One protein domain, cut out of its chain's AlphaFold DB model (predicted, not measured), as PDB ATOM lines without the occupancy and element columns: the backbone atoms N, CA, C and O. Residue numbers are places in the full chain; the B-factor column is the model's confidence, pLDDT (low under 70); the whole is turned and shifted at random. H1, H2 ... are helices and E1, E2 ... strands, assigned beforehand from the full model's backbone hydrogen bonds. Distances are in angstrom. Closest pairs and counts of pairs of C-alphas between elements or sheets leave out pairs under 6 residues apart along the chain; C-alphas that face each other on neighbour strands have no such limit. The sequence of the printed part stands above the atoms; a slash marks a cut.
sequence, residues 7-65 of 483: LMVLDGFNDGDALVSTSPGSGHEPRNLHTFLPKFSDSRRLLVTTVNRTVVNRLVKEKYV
ATOM      1  N   LEU A   7     -25.250  -0.606  41.206       88.50
ATOM      2  CA  LEU A   7     -26.616  -1.086  41.035       88.50
ATOM      3  C   LEU A   7     -27.200  -1.404  42.412       88.50
ATOM      4  O   LEU A   7     -26.665  -2.239  43.139       88.50
ATOM      5  N   MET A   8     -28.315  -0.763  42.751       87.81
ATOM      6  CA  MET A   8     -29.105  -1.083  43.939       87.81
ATOM      7  C   MET A   8     -30.339  -1.885  43.524       87.81
ATOM      8  O   MET A   8     -31.018  -1.517  42.566       87.81
ATOM      9  N   VAL A   9     -30.638  -2.965  44.250       88.31
ATOM     10  CA  VAL A   9     -31.827  -3.799  44.022       88.31
ATOM     11  C   VAL A   9     -32.732  -3.745  45.247       88.31
ATOM     12  O   VAL A   9     -32.294  -4.042  46.355       88.31
ATOM     13  N   LEU A  10     -33.997  -3.386  45.039       85.81
ATOM     14  CA  LEU A  10     -35.045  -3.386  46.056       85.81
ATOM     15  C   LEU A  10     -36.080  -4.460  45.710       85.81
ATOM     16  O   LEU A  10     -36.894  -4.268  44.806       85.81
ATOM     17  N   ASP A  11     -36.024  -5.593  46.417       84.12
ATOM     18  CA  ASP A  11     -36.917  -6.734  46.184       84.12
ATOM     19  C   ASP A  11     -38.223  -6.627  46.993       84.12
ATOM     20  O   ASP A  11     -38.210  -6.497  48.221       84.12
ATOM     21  N   GLY A  12     -39.367  -6.727  46.315       79.62
ATOM     22  CA  GLY A  12     -40.690  -6.805  46.939       79.62
ATOM     23  C   GLY A  12     -41.157  -5.503  47.594       79.62
ATOM     24  O   GLY A  12     -41.771  -5.537  48.664       79.62
ATOM     25  N   PHE A  13     -40.882  -4.355  46.969       80.31
ATOM     26  CA  PHE A  13     -41.272  -3.035  47.465       80.31
ATOM     27  C   PHE A  13     -42.766  -2.763  47.216       80.31
ATOM     28  O   PHE A  13     -43.156  -2.076  46.273       80.31
ATOM     29  N   ASN A  14     -43.622  -3.362  48.043       74.94
ATOM     30  CA  ASN A  14     -45.078  -3.347  47.848       74.94
ATOM     31  C   ASN A  14     -45.807  -2.254  48.641       74.94
ATOM     32  O   ASN A  14     -46.957  -1.948  48.328       74.94
ATOM     33  N   ASP A  15     -45.143  -1.672  49.639       66.56
ATOM     34  CA  ASP A  15     -45.729  -0.710  50.567       66.56
ATOM     35  C   ASP A  15     -44.842   0.537  50.660       66.56
ATOM     36  O   ASP A  15     -43.929   0.641  51.482       66.56
ATOM     37  N   GLY A  16     -45.068   1.461  49.722       54.12
ATOM     38  CA  GLY A  16     -44.300   2.701  49.621       54.12
ATOM     39  C   GLY A  16     -44.618   3.729  50.710       54.12
ATOM     40  O   GLY A  16     -43.852   4.685  50.852       54.12
ATOM     41  N   ASP A  17     -45.707   3.516  51.459       55.34
ATOM     42  CA  ASP A  17     -46.222   4.425  52.488       55.34
ATOM     43  C   ASP A  17     -45.977   3.901  53.917       55.34
ATOM     44  O   ASP A  17     -45.914   4.701  54.840       55.34
ATOM     45  N   ALA A  18     -45.771   2.594  54.135       53.41
ATOM     46  CA  ALA A  18     -45.510   2.064  55.484       53.41
ATOM     47  C   ALA A  18     -44.079   2.271  56.003       53.41
ATOM     48  O   ALA A  18     -43.833   2.129  57.204       53.41
ATOM     49  N   LEU A  19     -43.115   2.568  55.129       52.78
ATOM     50  CA  LEU A  19     -41.734   2.842  55.530       52.78
ATOM     51  C   LEU A  19     -41.536   4.349  55.632       52.78
ATOM     52  O   LEU A  19     -41.021   4.998  54.724       52.78
ATOM     53  N   VAL A  20     -41.992   4.889  56.753       54.28
ATOM     54  CA  VAL A  20     -41.911   6.306  57.086       54.28
ATOM     55  C   VAL A  20     -40.672   6.562  57.936       54.28
ATOM     56  O   VAL A  20     -40.382   5.804  58.864       54.28
ATOM     57  N   SER A  21     -39.940   7.636  57.642       52.47
ATOM     58  CA  SER A  21     -38.857   8.111  58.491       52.47
ATOM     59  C   SER A  21     -39.415   8.497  59.846       52.47
ATOM     60  O   SER A  21     -40.326   9.302  59.994       52.47
ATOM     61  N   THR A  22     -38.789   7.956  60.849       48.41
ATOM     62  CA  THR A  22     -39.255   7.866  62.226       48.41
ATOM     63  C   THR A  22     -38.568   8.884  63.122       48.41
ATOM     64  O   THR A  22     -38.565   8.699  64.327       48.41
ATOM     65  N   SER A  23     -37.980   9.940  62.551       46.84
ATOM     66  CA  SER A  23     -37.304  11.013  63.291       46.84
ATOM     67  C   SER A  23     -38.336  11.934  63.962       46.84
ATOM     68  O   SER A  23     -38.932  12.746  63.265       46.84
ATOM     69  N   PRO A  24     -38.558  11.880  65.288       41.31
ATOM     70  CA  PRO A  24     -39.567  12.667  65.987       41.31
ATOM     71  C   PRO A  24     -38.945  13.908  66.639       41.31
ATOM     72  O   PRO A  24     -39.619  14.606  67.384       41.31
ATOM     73  N   GLY A  25     -37.652  14.168  66.409       44.84
ATOM     74  CA  GLY A  25     -36.892  15.196  67.123       44.84
ATOM     75  C   GLY A  25     -36.660  16.506  66.367       44.84
ATOM     76  O   GLY A  25     -36.134  17.433  66.967       44.84
ATOM     77  N   SER A  26     -36.999  16.613  65.077       41.91
ATOM     78  CA  SER A  26     -36.558  17.752  64.244       41.91
ATOM     79  C   SER A  26     -37.670  18.641  63.680       41.91
ATOM     80  O   SER A  26     -37.381  19.514  62.869       41.91
ATOM     81  N   GLY A  27     -38.938  18.445  64.061       48.09
ATOM     82  CA  GLY A  27     -40.049  19.197  63.451       48.09
ATOM     83  C   GLY A  27     -40.199  18.948  61.941       48.09
ATOM     84  O   GLY A  27     -40.893  19.690  61.252       48.09
ATOM     85  N   HIS A  28     -39.536  17.918  61.410       50.00
ATOM     86  CA  HIS A  28     -39.680  17.495  60.029       50.00
ATOM     87  C   HIS A  28     -40.816  16.490  59.906       50.00
ATOM     88  O   HIS A  28     -40.887  15.522  60.663       50.00
ATOM     89  N   GLU A  29     -41.687  16.730  58.929       55.62
ATOM     90  CA  GLU A  29     -42.759  15.805  58.601       55.62
ATOM     91  C   GLU A  29     -42.206  14.409  58.273       55.62
ATOM     92  O   GLU A  29     -41.132  14.294  57.665       55.62
ATOM     93  N   PRO A  30     -42.933  13.346  58.655       57.25
ATOM     94  CA  PRO A  30     -42.604  11.980  58.281       57.25
ATOM     95  C   PRO A  30     -42.370  11.857  56.765       57.25
ATOM     96  O   PRO A  30     -43.273  12.097  55.968       57.25
ATOM     97  N   ARG A  31     -41.155  11.474  56.349       61.06
ATOM     98  CA  ARG A  31     -40.806  11.279  54.934       61.06
ATOM     99  C   ARG A  31     -40.843   9.803  54.570       61.06
ATOM    100  O   ARG A  31     -40.265   8.972  55.261       61.06
ATOM    101  N   ASN A  32     -41.467   9.461  53.452       68.38
ATOM    102  CA  ASN A  32     -41.538   8.078  52.974       68.38
ATOM    103  C   ASN A  32     -40.176   7.585  52.455       68.38
ATOM    104  O   ASN A  32     -39.385   8.372  51.931       68.38
ATOM    105  N   LEU A  33     -39.925   6.272  52.508       69.06
ATOM    106  CA  LEU A  33     -38.657   5.653  52.098       69.06
ATOM    107  C   LEU A  33     -38.218   6.054  50.685       69.06
ATOM    108  O   LEU A  33     -37.030   6.241  50.444       69.06
ATOM    109  N   HIS A  34     -39.169   6.234  49.763       67.62
ATOM    110  CA  HIS A  34     -38.869   6.629  48.386       67.62
ATOM    111  C   HIS A  34     -38.088   7.952  48.295       67.62
ATOM    112  O   HIS A  34     -37.319   8.141  47.358       67.62
ATOM    113  N   THR A  35     -38.246   8.847  49.276       71.44
ATOM    114  CA  THR A  35     -37.527  10.132  49.336       71.44
ATOM    115  C   THR A  35     -36.044   9.974  49.672       71.44
ATOM    116  O   THR A  35     -35.252  10.861  49.363       71.44
ATOM    117  N   PHE A  36     -35.664   8.842  50.267       74.25
ATOM    118  CA  PHE A  36     -34.282   8.496  50.598       74.25
ATOM    119  C   PHE A  36     -33.610   7.660  49.508       74.25
ATOM    120  O   PHE A  36     -32.418   7.371  49.608       74.25
ATOM    121  N   LEU A  37     -34.356   7.245  48.478       76.12
ATOM    122  CA  LEU A  37     -33.776   6.462  47.399       76.12
ATOM    123  C   LEU A  37     -32.783   7.320  46.611       76.12
ATOM    124  O   LEU A  37     -33.082   8.469  46.268       76.12
ATOM    125  N   PRO A  38     -31.594   6.779  46.310       76.31
ATOM    126  CA  PRO A  38     -30.592   7.518  45.567       76.31
ATOM    127  C   PRO A  38     -31.110   7.867  44.169       76.31
ATOM    128  O   PRO A  38     -31.764   7.063  43.502       76.31
ATOM    129  N   LYS A  39     -30.782   9.076  43.702       76.25
ATOM    130  CA  LYS A  39     -31.101   9.501  42.335       76.25
ATOM    131  C   LYS A  39     -30.315   8.645  41.340       76.25
ATOM    132  O   LYS A  39     -29.097   8.508  41.467       76.25
ATOM    133  N   PHE A  40     -31.014   8.084  40.359       76.62
ATOM    134  CA  PHE A  40     -30.397   7.297  39.295       76.62
ATOM    135  C   PHE A  40     -29.733   8.206  38.245       76.62
ATOM    136  O   PHE A  40     -30.159   9.339  38.023       76.62
ATOM    137  N   SER A  41     -28.676   7.700  37.616       77.69
ATOM    138  CA  SER A  41     -27.905   8.340  36.538       77.69
ATOM    139  C   SER A  41     -27.295   7.253  35.644       77.69
ATOM    140  O   SER A  41     -27.486   6.066  35.915       77.69
ATOM    141  N   ASP A  42     -26.549   7.615  34.602       76.44
ATOM    142  CA  ASP A  42     -25.968   6.626  33.680       76.44
ATOM    143  C   ASP A  42     -25.018   5.639  34.384       76.44
ATOM    144  O   ASP A  42     -25.031   4.444  34.070       76.44
ATOM    145  N   SER A  43     -24.290   6.117  35.402       79.69
ATOM    146  CA  SER A  43     -23.381   5.346  36.262       79.69
ATOM    147  C   SER A  43     -24.075   4.710  37.482       79.69
ATOM    148  O   SER A  43     -23.490   3.875  38.167       79.69
ATOM    149  N   ARG A  44     -25.340   5.051  37.781       86.25
ATOM    150  CA  ARG A  44     -26.026   4.652  39.029       86.25
ATOM    151  C   ARG A  44     -27.438   4.164  38.766       86.25
ATOM    152  O   ARG A  44     -28.320   4.960  38.446       86.25
ATOM    153  N   ARG A  45     -27.680   2.867  38.935       87.25
ATOM    154  CA  ARG A  45     -28.957   2.243  38.564       87.25
ATOM    155  C   ARG A  45     -29.697   1.701  39.775       87.25
ATOM    156  O   ARG A  45     -29.104   1.162  40.705       87.25
ATOM    157  N   LEU A  46     -31.019   1.813  39.728       87.25
ATOM    158  CA  LEU A  46     -31.928   1.271  40.726       87.25
ATOM    159  C   LEU A  46     -32.879   0.291  40.036       87.25
ATOM    160  O   LEU A  46     -33.572   0.664  39.092       87.25
ATOM    161  N   LEU A  47     -32.909  -0.950  40.514       89.31
ATOM    162  CA  LEU A  47     -33.873  -1.967  40.107       89.31
ATOM    163  C   LEU A  47     -34.843  -2.214  41.261       89.31
ATOM    164  O   LEU A  47     -34.426  -2.557  42.364       89.31
ATOM    165  N   VAL A  48     -36.138  -2.060  41.005       86.94
ATOM    166  CA  VAL A  48     -37.200  -2.280  41.994       86.94
ATOM    167  C   VAL A  48     -38.120  -3.375  41.478       86.94
ATOM    168  O   VAL A  48     -38.605  -3.279  40.352       86.94
ATOM    169  N   THR A  49     -38.395  -4.388  42.299       88.56
ATOM    170  CA  THR A  49     -39.454  -5.368  42.030       88.56
ATOM    171  C   THR A  49     -40.647  -5.071  42.938       88.56
ATOM    172  O   THR A  49     -40.502  -4.781  44.128       88.56
ATOM    173  N   THR A  50     -41.853  -5.088  42.376       86.06
ATOM    174  CA  THR A  50     -43.088  -4.822  43.119       86.06
ATOM    175  C   THR A  50     -44.270  -5.467  42.412       86.06
ATOM    176  O   THR A  50     -44.269  -5.600  41.189       86.06
ATOM    177  N   VAL A  51     -45.287  -5.849  43.183       83.44
ATOM    178  CA  VAL A  51     -46.597  -6.250  42.645       83.44
ATOM    179  C   VAL A  51     -47.609  -5.099  42.680       83.44
ATOM    180  O   VAL A  51     -48.740  -5.253  42.233       83.44
ATOM    181  N   ASN A  52     -47.223  -3.934  43.217       82.62
ATOM    182  CA  ASN A  52     -48.115  -2.798  43.421       82.62
ATOM    183  C   ASN A  52     -47.919  -1.726  42.335       82.62
ATOM    184  O   ASN A  52     -46.944  -0.972  42.346       82.62
ATOM    185  N   ARG A  53     -48.892  -1.601  41.423       82.88
ATOM    186  CA  ARG A  53     -48.868  -0.604  40.336       82.88
ATOM    187  C   ARG A  53     -48.820   0.839  40.852       82.88
ATOM    188  O   ARG A  53     -48.204   1.690  40.217       82.88
ATOM    189  N   THR A  54     -49.399   1.118  42.019       82.00
ATOM    190  CA  THR A  54     -49.364   2.453  42.637       82.00
ATOM    191  C   THR A  54     -47.940   2.860  43.002       82.00
ATOM    192  O   THR A  54     -47.551   4.004  42.783       82.00
ATOM    193  N   VAL A  55     -47.135   1.915  43.501       79.56
ATOM    194  CA  VAL A  55     -45.715   2.147  43.799       79.56
ATOM    195  C   VAL A  55     -44.940   2.445  42.515       79.56
ATOM    196  O   VAL A  55     -44.162   3.397  42.481       79.56
ATOM    197  N   VAL A  56     -45.199   1.694  41.440       82.00
ATOM    198  CA  VAL A  56     -44.571   1.914  40.125       82.00
ATOM    199  C   VAL A  56     -44.814   3.338  39.625       82.00
ATOM    200  O   VAL A  56     -43.857   4.046  39.317       82.00
ATOM    201  N   ASN A  57     -46.078   3.771  39.618       80.56
ATOM    202  CA  ASN A  57     -46.482   5.088  39.118       80.56
ATOM    203  C   ASN A  57     -45.837   6.248  39.894       80.56
ATOM    204  O   ASN A  57     -45.656   7.331  39.341       80.56
ATOM    205  N   ARG A  58     -45.501   6.035  41.173       77.44
ATOM    206  CA  ARG A  58     -44.838   7.036  42.018       77.44
ATOM    207  C   ARG A  58     -43.325   7.082  41.811       77.44
ATOM    208  O   ARG A  58     -42.736   8.149  41.941       77.44
ATOM    209  N   LEU A  59     -42.690   5.942  41.530       77.06
ATOM    210  CA  LEU A  59     -41.230   5.840  41.465       77.06
ATOM    211  C   LEU A  59     -40.653   6.174  40.087       77.06
ATOM    212  O   LEU A  59     -39.590   6.790  40.009       77.06
ATOM    213  N   VAL A  60     -41.298   5.733  39.003       80.62
ATOM    214  CA  VAL A  60     -40.706   5.788  37.658       80.62
ATOM    215  C   VAL A  60     -41.737   6.078  36.569       80.62
ATOM    216  O   VAL A  60     -42.919   5.773  36.686       80.62
ATOM    217  N   LYS A  61     -41.261   6.649  35.454       81.06
ATOM    218  CA  LYS A  61     -42.050   6.794  34.221       81.06
ATOM    219  C   LYS A  61     -42.266   5.427  33.567       81.06
ATOM    220  O   LYS A  61     -41.374   4.583  33.607       81.06
ATOM    221  N   GLU A  62     -43.385   5.262  32.861       82.31
ATOM    222  CA  GLU A  62     -43.807   3.987  32.257       82.31
ATOM    223  C   GLU A  62     -42.761   3.333  31.339       82.31
ATOM    224  O   GLU A  62     -42.598   2.119  31.363       82.31
ATOM    225  N   LYS A  63     -41.958   4.122  30.612       85.25
ATOM    226  CA  LYS A  63     -40.883   3.601  29.743       85.25
ATOM    227  C   LYS A  63     -39.789   2.797  30.464       85.25
ATOM    228  O   LYS A  63     -38.999   2.133  29.804       85.25
ATOM    229  N   TYR A  64     -39.701   2.901  31.791       86.62
ATOM    230  CA  TYR A  64     -38.750   2.154  32.621       86.62
ATOM    231  C   TYR A  64     -39.398   0.964  33.338       86.62
ATOM    232  O   TYR A  64     -38.759   0.317  34.165       86.62
ATOM    233  N   VAL A  65     -40.669   0.686  33.050       89.00
ATOM    234  CA  VAL A  65     -41.423  -0.397  33.670       89.00
ATOM    235  C   VAL A  65     -41.330  -1.630  32.788       89.00
ATOM    236  O   VAL A  65     -41.787  -1.632  31.648       89.00
TER     237      VAL A  65
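AT A GLANCE: This is residues 7 to 65 of the 483 residues of the protein "And nb-arc domain-containing protein" of Colletotrichum higginsianum (strain IMI 349063) (UniProt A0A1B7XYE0). There is little regular structure here: two short strands, E1 and E2, run side by side, and a long loop, residues 11 to 32, reaches away from them and comes back to the small helix H1. H2 follows past the end of E2. The 59 printed residues run E1, H1, E2, H2, a mixed class with 20 residues in named elements; the sheet E1 = E2 is parallel. The whole is only just loose, close to compact, with a radius of gyration of the C-alphas of 12.8 A and spans of 38 by 26 by 18 A.

IN THESE COORDINATES: Find C-alpha 7 at (-26.616, -1.086, 41.035), where E1, residues 7 to 10, begins. H1 is residues 33 to 36, E2 residues 44 to 48, 13.5 A long, and H2 residues 53 to 59, 10.1 A long, ending at (-41.230, 5.840, 41.465).

HOW THE PARTS SIT: Look at N 8 and O 45, 2.9 A apart and within hydrogen-bond range: E1 and E2 are parallel at 20 degrees. E1, H1 and E2 form a strand-helix-strand unit, parallel neighbour strands with a helix between, its crossover right-handed. H1 and H2 are close but not clearly touching, the closest C-alphas, of His 34 and Leu 59, 7.4 A apart. E1 and H2 are apart. In H2 every O i to N i+4 pair is within hydrogen-bond range; H1 is too short for one.

THE WHOLE: The C-alphas of Gly 25 and Lys 63, the two farthest apart, are 39.3 A apart. The printed part has no cut; the link E1 to H1 is long, and residues 15 to 34 are under pLDDT 70.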